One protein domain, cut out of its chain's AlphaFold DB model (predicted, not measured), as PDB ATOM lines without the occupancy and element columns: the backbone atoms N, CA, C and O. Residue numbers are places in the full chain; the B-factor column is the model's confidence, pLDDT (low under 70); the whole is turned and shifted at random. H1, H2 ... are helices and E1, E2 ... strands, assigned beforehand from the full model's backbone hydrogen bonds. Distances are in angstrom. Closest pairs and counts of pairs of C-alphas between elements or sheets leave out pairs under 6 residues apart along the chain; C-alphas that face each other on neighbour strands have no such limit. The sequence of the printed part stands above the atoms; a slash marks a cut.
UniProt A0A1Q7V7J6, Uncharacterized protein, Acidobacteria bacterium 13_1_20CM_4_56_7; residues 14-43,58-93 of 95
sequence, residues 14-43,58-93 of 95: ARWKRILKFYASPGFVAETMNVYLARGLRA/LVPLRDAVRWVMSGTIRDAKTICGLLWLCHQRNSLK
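This is residues 14 to 43 and 58 to 93 of the 95 residues of an uncharacterized protein of Acidobacteria bacterium 13_1_20CM_4_56_7 (UniProt A0A1Q7V7J6). A long, twisted hairpin of two strands, E1 and E2, has helix H2 packed over one face with its residues 76 to 85, and the shorter helix H1 packs on H2 on the side away from the hairpin. H2 is thus in the middle, between the hairpin and H1. The 66 printed residues hold two named strands and then two named helices, in the order E1, E2, H1, H2; the sheet E1 - E2 is antiparallel and the class is mixed, helices and strands. The whole is only just loose, close to compact, with a radius of gyration of the C-alphas of 13.3 A and spans of 37 by 31 by 27 A.

Start with E1, residues 14 to 23, and E2, residues 32 to 41, a hairpin of antiparallel neighbours at 160 degrees. Look at N 19 and O 35, 2.8 A apart, and N 37 and O 17, 2.8 A, both within hydrogen-bond range. H1, residues 61 to 69, is apart from E1. H2, residues 76 to 91, comes closest to E2 at the C-alphas of Val 35 and Gly 81, 6.6 A apart, and to E1 at those of Leu 20 and Gly 81, 7.7 A. H1 and H2 touch, H2 with residues 79 to 86 alone; their closest C-alphas, of Val 68 and Ile 79, are 6.2 A apart. They run opposite ways at a steep tilt of 50 degrees. In H1 and H2 every O i to N i+4 pair is within hydrogen-bond range.

Find C-alpha 14 at (41.342, -39.497, -21.422); from there E1 runs 27.2 A to Tyr 23. E2 runs 25.1 A from Thr 32 to Leu 41. H1 covers 12.4 A from Leu 61 to Met 69. H2 runs 22.6 A from Ala 76 to C-alpha 91 at (62.089, -34.174, -31.792).

The two C-alphas farthest apart, of Phe 28 and Lys 93, are 39.7 A apart. Residues 44 to 57 are not printed, and C-alphas 43 and 58 are 11.8 A apart across the cut. The links E1 to E2 and H1 to H2 are short. In this model the mean pLDDT of the printed part is 91.6, and residue 93 alone is under 70.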
ATOM      1  N   ALA A  14      40.936 -39.566 -22.824       79.19
ATOM      2  CA  ALA A  14      41.342 -39.497 -21.422       79.19
ATOM      3  C   ALA A  14      42.159 -38.237 -21.085       79.19
ATOM      4  O   ALA A  14      42.178 -37.797 -19.937       79.19
ATOM      5  N   ARG A  15      42.898 -37.677 -22.054       89.31
ATOM      6  CA  ARG A  15      43.792 -36.530 -21.826       89.31
ATOM      7  C   ARG A  15      43.752 -35.553 -22.990       89.31
ATOM      8  O   ARG A  15      43.949 -35.951 -24.137       89.31
ATOM      9  N   TRP A  16      43.628 -34.272 -22.657       92.75
ATOM     10  CA  TRP A  16      43.625 -33.161 -23.605       92.75
ATOM     11  C   TRP A  16      44.760 -32.191 -23.289       92.75
ATOM     12  O   TRP A  16      44.953 -31.797 -22.140       92.75
ATOM     13  N   LYS A  17      45.522 -31.794 -24.308       93.19
ATOM     14  CA  LYS A  17      46.560 -30.759 -24.198       93.19
ATOM     15  C   LYS A  17      46.353 -29.727 -25.297       93.19
ATOM     16  O   LYS A  17      46.373 -30.100 -26.463       93.19
ATOM     17  N   ARG A  18      46.215 -28.443 -24.958       94.94
ATOM     18  CA  ARG A  18      46.228 -27.371 -25.968       94.94
ATOM     19  C   ARG A  18      47.617 -27.291 -26.600       94.94
ATOM     20  O   ARG A  18      48.608 -27.226 -25.874       94.94
ATOM     21  N   ILE A  19      47.682 -27.303 -27.927       95.88
ATOM     22  CA  ILE A  19      48.947 -27.295 -28.674       95.88
ATOM     23  C   ILE A  19      49.160 -26.010 -29.465       95.88
ATOM     24  O   ILE A  19      50.301 -25.581 -29.589       95.88
ATOM     25  N   LEU A  20      48.086 -25.382 -29.953       94.75
ATOM     26  CA  LEU A  20      48.142 -24.143 -30.728       94.75
ATOM     27  C   LEU A  20      46.916 -23.269 -30.438       94.75
ATOM     28  O   LEU A  20      45.831 -23.783 -30.153       94.75
ATOM     29  N   LYS A  21      47.095 -21.951 -30.556       94.38
ATOM     30  CA  LYS A  21      46.024 -20.955 -30.661       94.38
ATOM     31  C   LYS A  21      46.395 -19.993 -31.786       94.38
ATOM     32  O   LYS A  21      47.496 -19.451 -31.758       94.38
ATOM     33  N   PHE A  22      45.515 -19.809 -32.762       92.12
ATOM     34  CA  PHE A  22      45.787 -18.955 -33.921       92.12
ATOM     35  C   PHE A  22      44.506 -18.296 -34.448       92.12
ATOM     36  O   PHE A  22      43.406 -18.704 -34.084       92.12
ATOM     37  N   TYR A  23      44.645 -17.263 -35.277       91.56
ATOM     38  CA  TYR A  23      43.516 -16.603 -35.941       91.56
ATOM     39  C   TYR A  23      43.151 -17.336 -37.225       91.56
ATOM     40  O   TYR A  23      44.038 -17.644 -38.019       91.56
ATOM     41  N   ALA A  24      41.860 -17.592 -37.442       86.94
ATOM     42  CA  ALA A  24      41.407 -18.311 -38.633       86.94
ATOM     43  C   ALA A  24      41.646 -17.507 -39.926       86.94
ATOM     44  O   ALA A  24      42.133 -18.056 -40.910       86.94
ATOM     45  N   SER A  25      41.345 -16.205 -39.902       87.19
ATOM     46  CA  SER A  25      41.621 -15.274 -41.000       87.19
ATOM     47  C   SER A  25      41.939 -13.884 -40.429       87.19
ATOM     48  O   SER A  25      41.032 -13.061 -40.245       87.19
ATOM     49  N   PRO A  26      43.211 -13.632 -40.052       78.19
ATOM     50  CA  PRO A  26      43.618 -12.350 -39.489       78.19
ATOM     51  C   PRO A  26      43.412 -11.241 -40.525       78.19
ATOM     52  O   PRO A  26      43.883 -11.341 -41.654       78.19
ATOM     53  N   GLY A  27      42.687 -10.192 -40.137       83.06
ATOM     54  CA  GLY A  27      42.299  -9.090 -41.026       83.06
ATOM     55  C   GLY A  27      40.871  -9.181 -41.571       83.06
ATOM     56  O   GLY A  27      40.398  -8.203 -42.139       83.06
ATOM     57  N   PHE A  28      40.166 -10.299 -41.354       85.50
ATOM     58  CA  PHE A  28      38.749 -10.430 -41.713       85.50
ATOM     59  C   PHE A  28      37.863 -10.790 -40.515       85.50
ATOM     60  O   PHE A  28      36.853 -10.133 -40.282       85.50
ATOM     61  N   VAL A  29      38.260 -11.784 -39.711       85.44
ATOM     62  CA  VAL A  29      37.510 -12.196 -38.511       85.44
ATOM     63  C   VAL A  29      38.382 -12.164 -37.262       85.44
ATOM     64  O   VAL A  29      39.569 -12.483 -37.295       85.44
ATOM     65  N   ALA A  30      37.763 -11.830 -36.129       87.19
ATOM     66  CA  ALA A  30      38.392 -11.908 -34.810       87.19
ATOM     67  C   ALA A  30      38.366 -13.331 -34.212       87.19
ATOM     68  O   ALA A  30      38.827 -13.544 -33.089       87.19
ATOM     69  N   GLU A  31      37.819 -14.308 -34.943       90.62
ATOM     70  CA  GLU A  31      37.708 -15.689 -34.487       90.62
ATOM     71  C   GLU A  31      39.091 -16.310 -34.245       90.62
ATOM     72  O   GLU A  31      39.996 -16.258 -35.089       90.62
ATOM     73  N   THR A  32      39.238 -16.939 -33.077       90.44
ATOM     74  CA  THR A  32      40.444 -17.690 -32.722       90.44
ATOM     75  C   THR A  32      40.158 -19.179 -32.690       90.44
ATOM     76  O   THR A  32      39.216 -19.636 -32.049       90.44
ATOM     77  N   MET A  33      41.037 -19.942 -33.325       92.81
ATOM     78  CA  MET A  33      41.002 -21.390 -33.339       92.81
ATOM     79  C   MET A  33      41.940 -21.934 -32.264       92.81
ATOM     80  O   MET A  33      43.095 -21.514 -32.151       92.81
ATOM     81  N   ASN A  34      41.456 -22.890 -31.474       94.25
ATOM     82  CA  ASN A  34      42.254 -23.587 -30.469       94.25
ATOM     83  C   ASN A  34      42.409 -25.047 -30.894       94.25
ATOM     84  O   ASN A  34      41.417 -25.743 -31.087       94.25
ATOM     85  N   VAL A  35      43.648 -25.519 -31.016       95.00
ATOM     86  CA  VAL A  35      43.940 -26.904 -31.406       95.00
ATOM     87  C   VAL A  35      44.391 -27.682 -30.180       95.00
ATOM     88  O   VAL A  35      45.271 -27.234 -29.436       95.00
ATOM     89  N   TYR A  36      43.815 -28.867 -29.992       94.56
ATOM     90  CA  TYR A  36      44.120 -29.755 -28.877       94.56
ATOM     91  C   TYR A  36      44.634 -31.107 -29.369       94.56
ATOM     92  O   TYR A  36      44.145 -31.663 -30.348       94.56
ATOM     93  N   LEU A  37      45.607 -31.656 -28.646       94.50
ATOM     94  CA  LEU A  37      46.033 -33.040 -28.769       94.50
ATOM     95  C   LEU A  37      45.243 -33.895 -27.780       94.50
ATOM     96  O   LEU A  37      45.423 -33.772 -26.565       94.50
ATOM     97  N   ALA A  38      44.422 -34.782 -28.325       93.94
ATOM     98  CA  ALA A  38      43.678 -35.783 -27.580       93.94
ATOM     99  C   ALA A  38      44.473 -37.097 -27.504       93.94
ATOM    100  O   ALA A  38      45.053 -37.543 -28.497       93.94
ATOM    101  N   ARG A  39      44.540 -37.719 -26.323       91.62
ATOM    102  CA  ARG A  39      45.216 -39.011 -26.099       91.62
ATOM    103  C   ARG A  39      44.353 -39.941 -25.258       91.62
ATOM    104  O   ARG A  39      43.576 -39.487 -24.421       91.62
ATOM    105  N   GLY A  40      44.558 -41.245 -25.447       90.12
ATOM    106  CA  GLY A  40      43.723 -42.270 -24.821       90.12
ATOM    107  C   GLY A  40      42.306 -42.231 -25.384       90.12
ATOM    108  O   GLY A  40      41.354 -42.169 -24.614       90.12
ATOM    109  N   LEU A  41      42.203 -42.173 -26.718       86.62
ATOM    110  CA  LEU A  41      40.933 -42.197 -27.435       86.62
ATOM    111  C   LEU A  41      40.284 -43.572 -27.267       86.62
ATOM    112  O   LEU A  41      40.959 -44.591 -27.419       86.62
ATOM    113  N   ARG A  42      38.986 -43.599 -26.973       81.25
ATOM    114  CA  ARG A  42      38.164 -44.814 -26.983       81.25
ATOM    115  C   ARG A  42      37.153 -44.709 -28.108       81.25
ATOM    116  O   ARG A  42      36.623 -43.629 -28.321       81.25
ATOM    117  N   ALA A  43      36.880 -45.804 -28.812       77.75
ATOM    118  CA  ALA A  43      35.835 -45.802 -29.830       77.75
ATOM    119  C   ALA A  43      34.506 -45.354 -29.197       77.75
ATOM    120  O   ALA A  43      34.083 -45.910 -28.185       77.75
ATOM    121  N   LEU A  58      41.044 -43.495 -40.074       90.19
ATOM    122  CA  LEU A  58      42.359 -43.622 -39.455       90.19
ATOM    123  C   LEU A  58      43.423 -43.574 -40.544       90.19
ATOM    124  O   LEU A  58      43.385 -44.347 -41.497       90.19
ATOM    125  N   VAL A  59      44.368 -42.650 -40.399       93.56
ATOM    126  CA  VAL A  59      45.400 -42.393 -41.403       93.56
ATOM    127  C   VAL A  59      46.761 -42.354 -40.713       93.56
ATOM    128  O   VAL A  59      46.898 -41.683 -39.682       93.56
ATOM    129  N   PRO A  60      47.792 -43.037 -41.244       95.88
ATOM    130  CA  PRO A  60      49.148 -42.889 -40.741       95.88
ATOM    131  C   PRO A  60      49.598 -41.427 -40.816       95.88
ATOM    132  O   PRO A  60      49.434 -40.768 -41.841       95.88
ATOM    133  N   LEU A  61      50.236 -40.918 -39.757       95.50
ATOM    134  CA  LEU A  61      50.671 -39.515 -39.710       95.50
ATOM    135  C   LEU A  61      51.532 -39.118 -40.918       95.50
ATOM    136  O   LEU A  61      51.386 -38.017 -41.438       95.50
ATOM    137  N   ARG A  62      52.409 -40.015 -41.384       96.06
ATOM    138  CA  ARG A  62      53.249 -39.772 -42.564       96.06
ATOM    139  C   ARG A  62      52.404 -39.481 -43.807       96.06
ATOM    140  O   ARG A  62      52.756 -38.596 -44.577       96.06
ATOM    141  N   ASP A  63      51.299 -40.193 -43.988       97.69
ATOM    142  CA  ASP A  63      50.425 -40.051 -45.153       97.69
ATOM    143  C   ASP A  63      49.595 -38.779 -45.060       97.69
ATOM    144  O   ASP A  63      49.530 -38.024 -46.025       97.69
ATOM    145  N   ALA A  64      49.076 -38.477 -43.870       97.44
ATOM    146  CA  ALA A  64      48.389 -37.218 -43.614       97.44
ATOM    147  C   ALA A  64      49.303 -36.005 -43.880       97.44
ATOM    148  O   ALA A  64      48.877 -35.033 -44.499       97.44
ATOM    149  N   VAL A  65      50.582 -36.073 -43.491       97.62
ATOM    150  CA  VAL A  65      51.568 -35.028 -43.818       97.62
ATOM    151  C   VAL A  65      51.815 -34.956 -45.327       97.62
ATOM    152  O   VAL A  65      51.870 -33.856 -45.867       97.62
ATOM    153  N   ARG A  66      51.899 -36.088 -46.039       97.94
ATOM    154  CA  ARG A  66      51.993 -36.073 -47.510       97.94
ATOM    155  C   ARG A  66      50.791 -35.374 -48.148       97.94
ATOM    156  O   ARG A  66      50.997 -34.587 -49.062       97.94
ATOM    157  N   TRP A  67      49.578 -35.600 -47.644       98.25
ATOM    158  CA  TRP A  67      48.363 -34.932 -48.130       98.25
ATOM    159  C   TRP A  67      48.339 -33.429 -47.860       98.25
ATOM    160  O   TRP A  67      47.781 -32.677 -48.658       98.25
ATOM    161  N   VAL A  68      48.944 -32.977 -46.758       98.06
ATOM    162  CA  VAL A  68      49.185 -31.546 -46.519       98.06
ATOM    163  C   VAL A  68      50.134 -30.996 -47.582       98.06
ATOM    164  O   VAL A  68      49.809 -30.016 -48.244       98.06
ATOM    165  N   MET A  69      51.276 -31.656 -47.801       98.00
ATOM    166  CA  MET A  69      52.292 -31.177 -48.747       98.00
ATOM    167  C   MET A  69      51.824 -31.216 -50.208       98.00
ATOM    168  O   MET A  69      52.245 -30.380 -50.999       98.00
ATOM    169  N   SER A  70      50.943 -32.150 -50.577       98.00
ATOM    170  CA  SER A  70      50.341 -32.215 -51.916       98.00
ATOM    171  C   SER A  70      49.168 -31.250 -52.112       98.00
ATOM    172  O   SER A  70      48.606 -31.190 -53.203       98.00
ATOM    173  N   GLY A  71      48.742 -30.533 -51.066       97.50
ATOM    174  CA  GLY A  71      47.572 -29.659 -51.112       97.50
ATOM    175  C   GLY A  71      46.237 -30.406 -51.204       97.50
ATOM    176  O   GLY A  71      45.229 -29.806 -51.579       97.50
ATOM    177  N   THR A  72      46.206 -31.701 -50.875       97.69
ATOM    178  CA  THR A  72      44.962 -32.470 -50.712       97.69
ATOM    179  C   THR A  72      44.228 -32.029 -49.444       97.69
ATOM    180  O   THR A  72      43.015 -31.848 -49.465       97.69
ATOM    181  N   ILE A  73      44.962 -31.787 -48.355       97.38
ATOM    182  CA  ILE A  73      44.445 -31.108 -47.161       97.38
ATOM    183  C   ILE A  73      44.759 -29.616 -47.291       97.38
ATOM    184  O   ILE A  73      45.922 -29.238 -47.399       97.38
ATOM    185  N   ARG A  74      43.718 -28.776 -47.248       96.56
ATOM    186  CA  ARG A  74      43.823 -27.305 -47.368       96.56
ATOM    187  C   ARG A  74      43.291 -26.544 -46.154       96.56
ATOM    188  O   ARG A  74      43.429 -25.331 -46.075       96.56
ATOM    189  N   ASP A  75      42.675 -27.248 -45.211       94.56
ATOM    190  CA  ASP A  75      42.099 -26.656 -44.006       94.56
ATOM    191  C   ASP A  75      43.194 -26.291 -42.987       94.56
ATOM    192  O   ASP A  75      43.984 -27.140 -42.565       94.56
ATOM    193  N   ALA A  76      43.224 -25.021 -42.570       93.00
ATOM    194  CA  ALA A  76      44.303 -24.462 -41.756       93.00
ATOM    195  C   ALA A  76      44.469 -25.176 -40.404       93.00
ATOM    196  O   ALA A  76      45.584 -25.546 -40.039       93.00
ATOM    197  N   LYS A  77      43.374 -25.440 -39.675       93.56
ATOM    198  CA  LYS A  77      43.438 -26.127 -38.368       93.56
ATOM    199  C   LYS A  77      44.003 -27.542 -38.496       93.56
ATOM    200  O   LYS A  77      44.823 -27.944 -37.667       93.56
ATOM    201  N   THR A  78      43.636 -28.255 -39.560       95.19
ATOM    202  CA  THR A  78      44.158 -29.593 -39.855       95.19
ATOM    203  C   THR A  78      45.648 -29.543 -40.192       95.19
ATOM    204  O   THR A  78      46.431 -30.291 -39.603       95.19
ATOM    205  N   ILE A  79      46.067 -28.623 -41.069       96.81
ATOM    206  CA  ILE A  79      47.479 -28.428 -41.442       96.81
ATOM    207  C   ILE A  79      48.326 -28.121 -40.205       96.81
ATOM    208  O   ILE A  79      49.314 -28.810 -39.938       96.81
ATOM    209  N   CYS A  80      47.916 -27.128 -39.413       95.81
ATOM    210  CA  CYS A  80      48.622 -26.714 -38.206       95.81
ATOM    211  C   CYS A  80      48.780 -27.871 -37.209       95.81
ATOM    212  O   CYS A  80      49.879 -28.105 -36.700       95.81
ATOM    213  N   GLY A  81      47.705 -28.625 -36.951       96.25
ATOM    214  CA  GLY A  81      47.733 -29.762 -36.031       96.25
ATOM    215  C   GLY A  81      48.650 -30.897 -36.499       96.25
ATOM    216  O   GLY A  81      49.454 -31.406 -35.712       96.25
ATOM    217  N   LEU A  82      48.569 -31.276 -37.780       96.81
ATOM    218  CA  LEU A  82      49.367 -32.367 -38.351       96.81
ATOM    219  C   LEU A  82      50.860 -32.037 -38.386       96.81
ATOM    220  O   LEU A  82      51.680 -32.870 -37.988       96.81
ATOM    221  N   LEU A  83      51.222 -30.829 -38.825       96.38
ATOM    222  CA  LEU A  83      52.621 -30.411 -38.901       96.38
ATOM    223  C   LEU A  83      53.240 -30.257 -37.509       96.38
ATOM    224  O   LEU A  83      54.358 -30.727 -37.293       96.38
ATOM    225  N   TRP A  84      52.497 -29.706 -36.541       96.31
ATOM    226  CA  TRP A  84      52.941 -29.666 -35.145       96.31
ATOM    227  C   TRP A  84      53.203 -31.076 -34.605       96.31
ATOM    228  O   TRP A  84      54.257 -31.328 -34.023       96.31
ATOM    229  N   LEU A  85      52.284 -32.023 -34.830       96.00
ATOM    230  CA  LEU A  85      52.439 -33.396 -34.343       96.00
ATOM    231  C   LEU A  85      53.619 -34.116 -35.010       96.00
ATOM    232  O   LEU A  85      54.341 -34.855 -34.340       96.00
ATOM    233  N   CYS A  86      53.827 -33.896 -36.310       95.94
ATOM    234  CA  CYS A  86      54.970 -34.426 -37.051       95.94
ATOM    235  C   CYS A  86      56.292 -33.917 -36.468       95.94
ATOM    236  O   CYS A  86      57.153 -34.721 -36.107       95.94
ATOM    237  N   HIS A  87      56.412 -32.598 -36.291       95.06
ATOM    238  CA  HIS A  87      57.592 -31.976 -35.698       95.06
ATOM    239  C   HIS A  87      57.882 -32.542 -34.301       95.06
ATOM    240  O   HIS A  87      58.985 -33.014 -34.041       95.06
ATOM    241  N   GLN A  88      56.865 -32.610 -33.437       93.12
ATOM    242  CA  GLN A  88      57.007 -33.142 -32.080       93.12
ATOM    243  C   GLN A  88      57.467 -34.605 -32.046       93.12
ATOM    244  O   GLN A  88      58.260 -34.975 -31.188       93.12
ATOM    245  N   ARG A  89      56.996 -35.461 -32.963       89.12
ATOM    246  CA  ARG A  89      57.438 -36.868 -33.017       89.12
ATOM    247  C   ARG A  89      58.879 -37.021 -33.487       89.12
ATOM    248  O   ARG A  89      59.536 -37.964 -33.055       89.12
ATOM    249  N   ASN A  90      59.348 -36.129 -34.352       87.88
ATOM    250  CA  ASN A  90      60.731 -36.142 -34.819       87.88
ATOM    251  C   ASN A  90      61.686 -35.668 -33.719       87.88
ATOM    252  O   ASN A  90      62.716 -36.297 -33.519       87.88
ATOM    253  N   SER A  91      61.300 -34.657 -32.936       80.31
ATOM    254  CA  SER A  91      62.089 -34.174 -31.792       80.31
ATOM    255  C   SER A  91      62.214 -35.185 -30.642       80.31
ATOM    256  O   SER A  91      63.059 -35.018 -29.771       80.31
ATOM    257  N   LEU A  92      61.372 -36.226 -30.613       70.44
ATOM    258  CA  LEU A  92      61.377 -37.273 -29.583       70.44
ATOM    259  C   LEU A  92      62.170 -38.529 -29.976       70.44
ATOM    260  O   LEU A  92      62.266 -39.449 -29.165       70.44
ATOM    261  N   LYS A  93      62.713 -38.604 -31.197       55.28
ATOM    262  CA  LYS A  93      63.652 -39.665 -31.573       55.28
ATOM    263  C   LYS A  93      65.077 -39.163 -31.317       55.28
ATOM    264  O   LYS A  93      65.531 -38.322 -32.091       55.28
TER     265      LYS A  93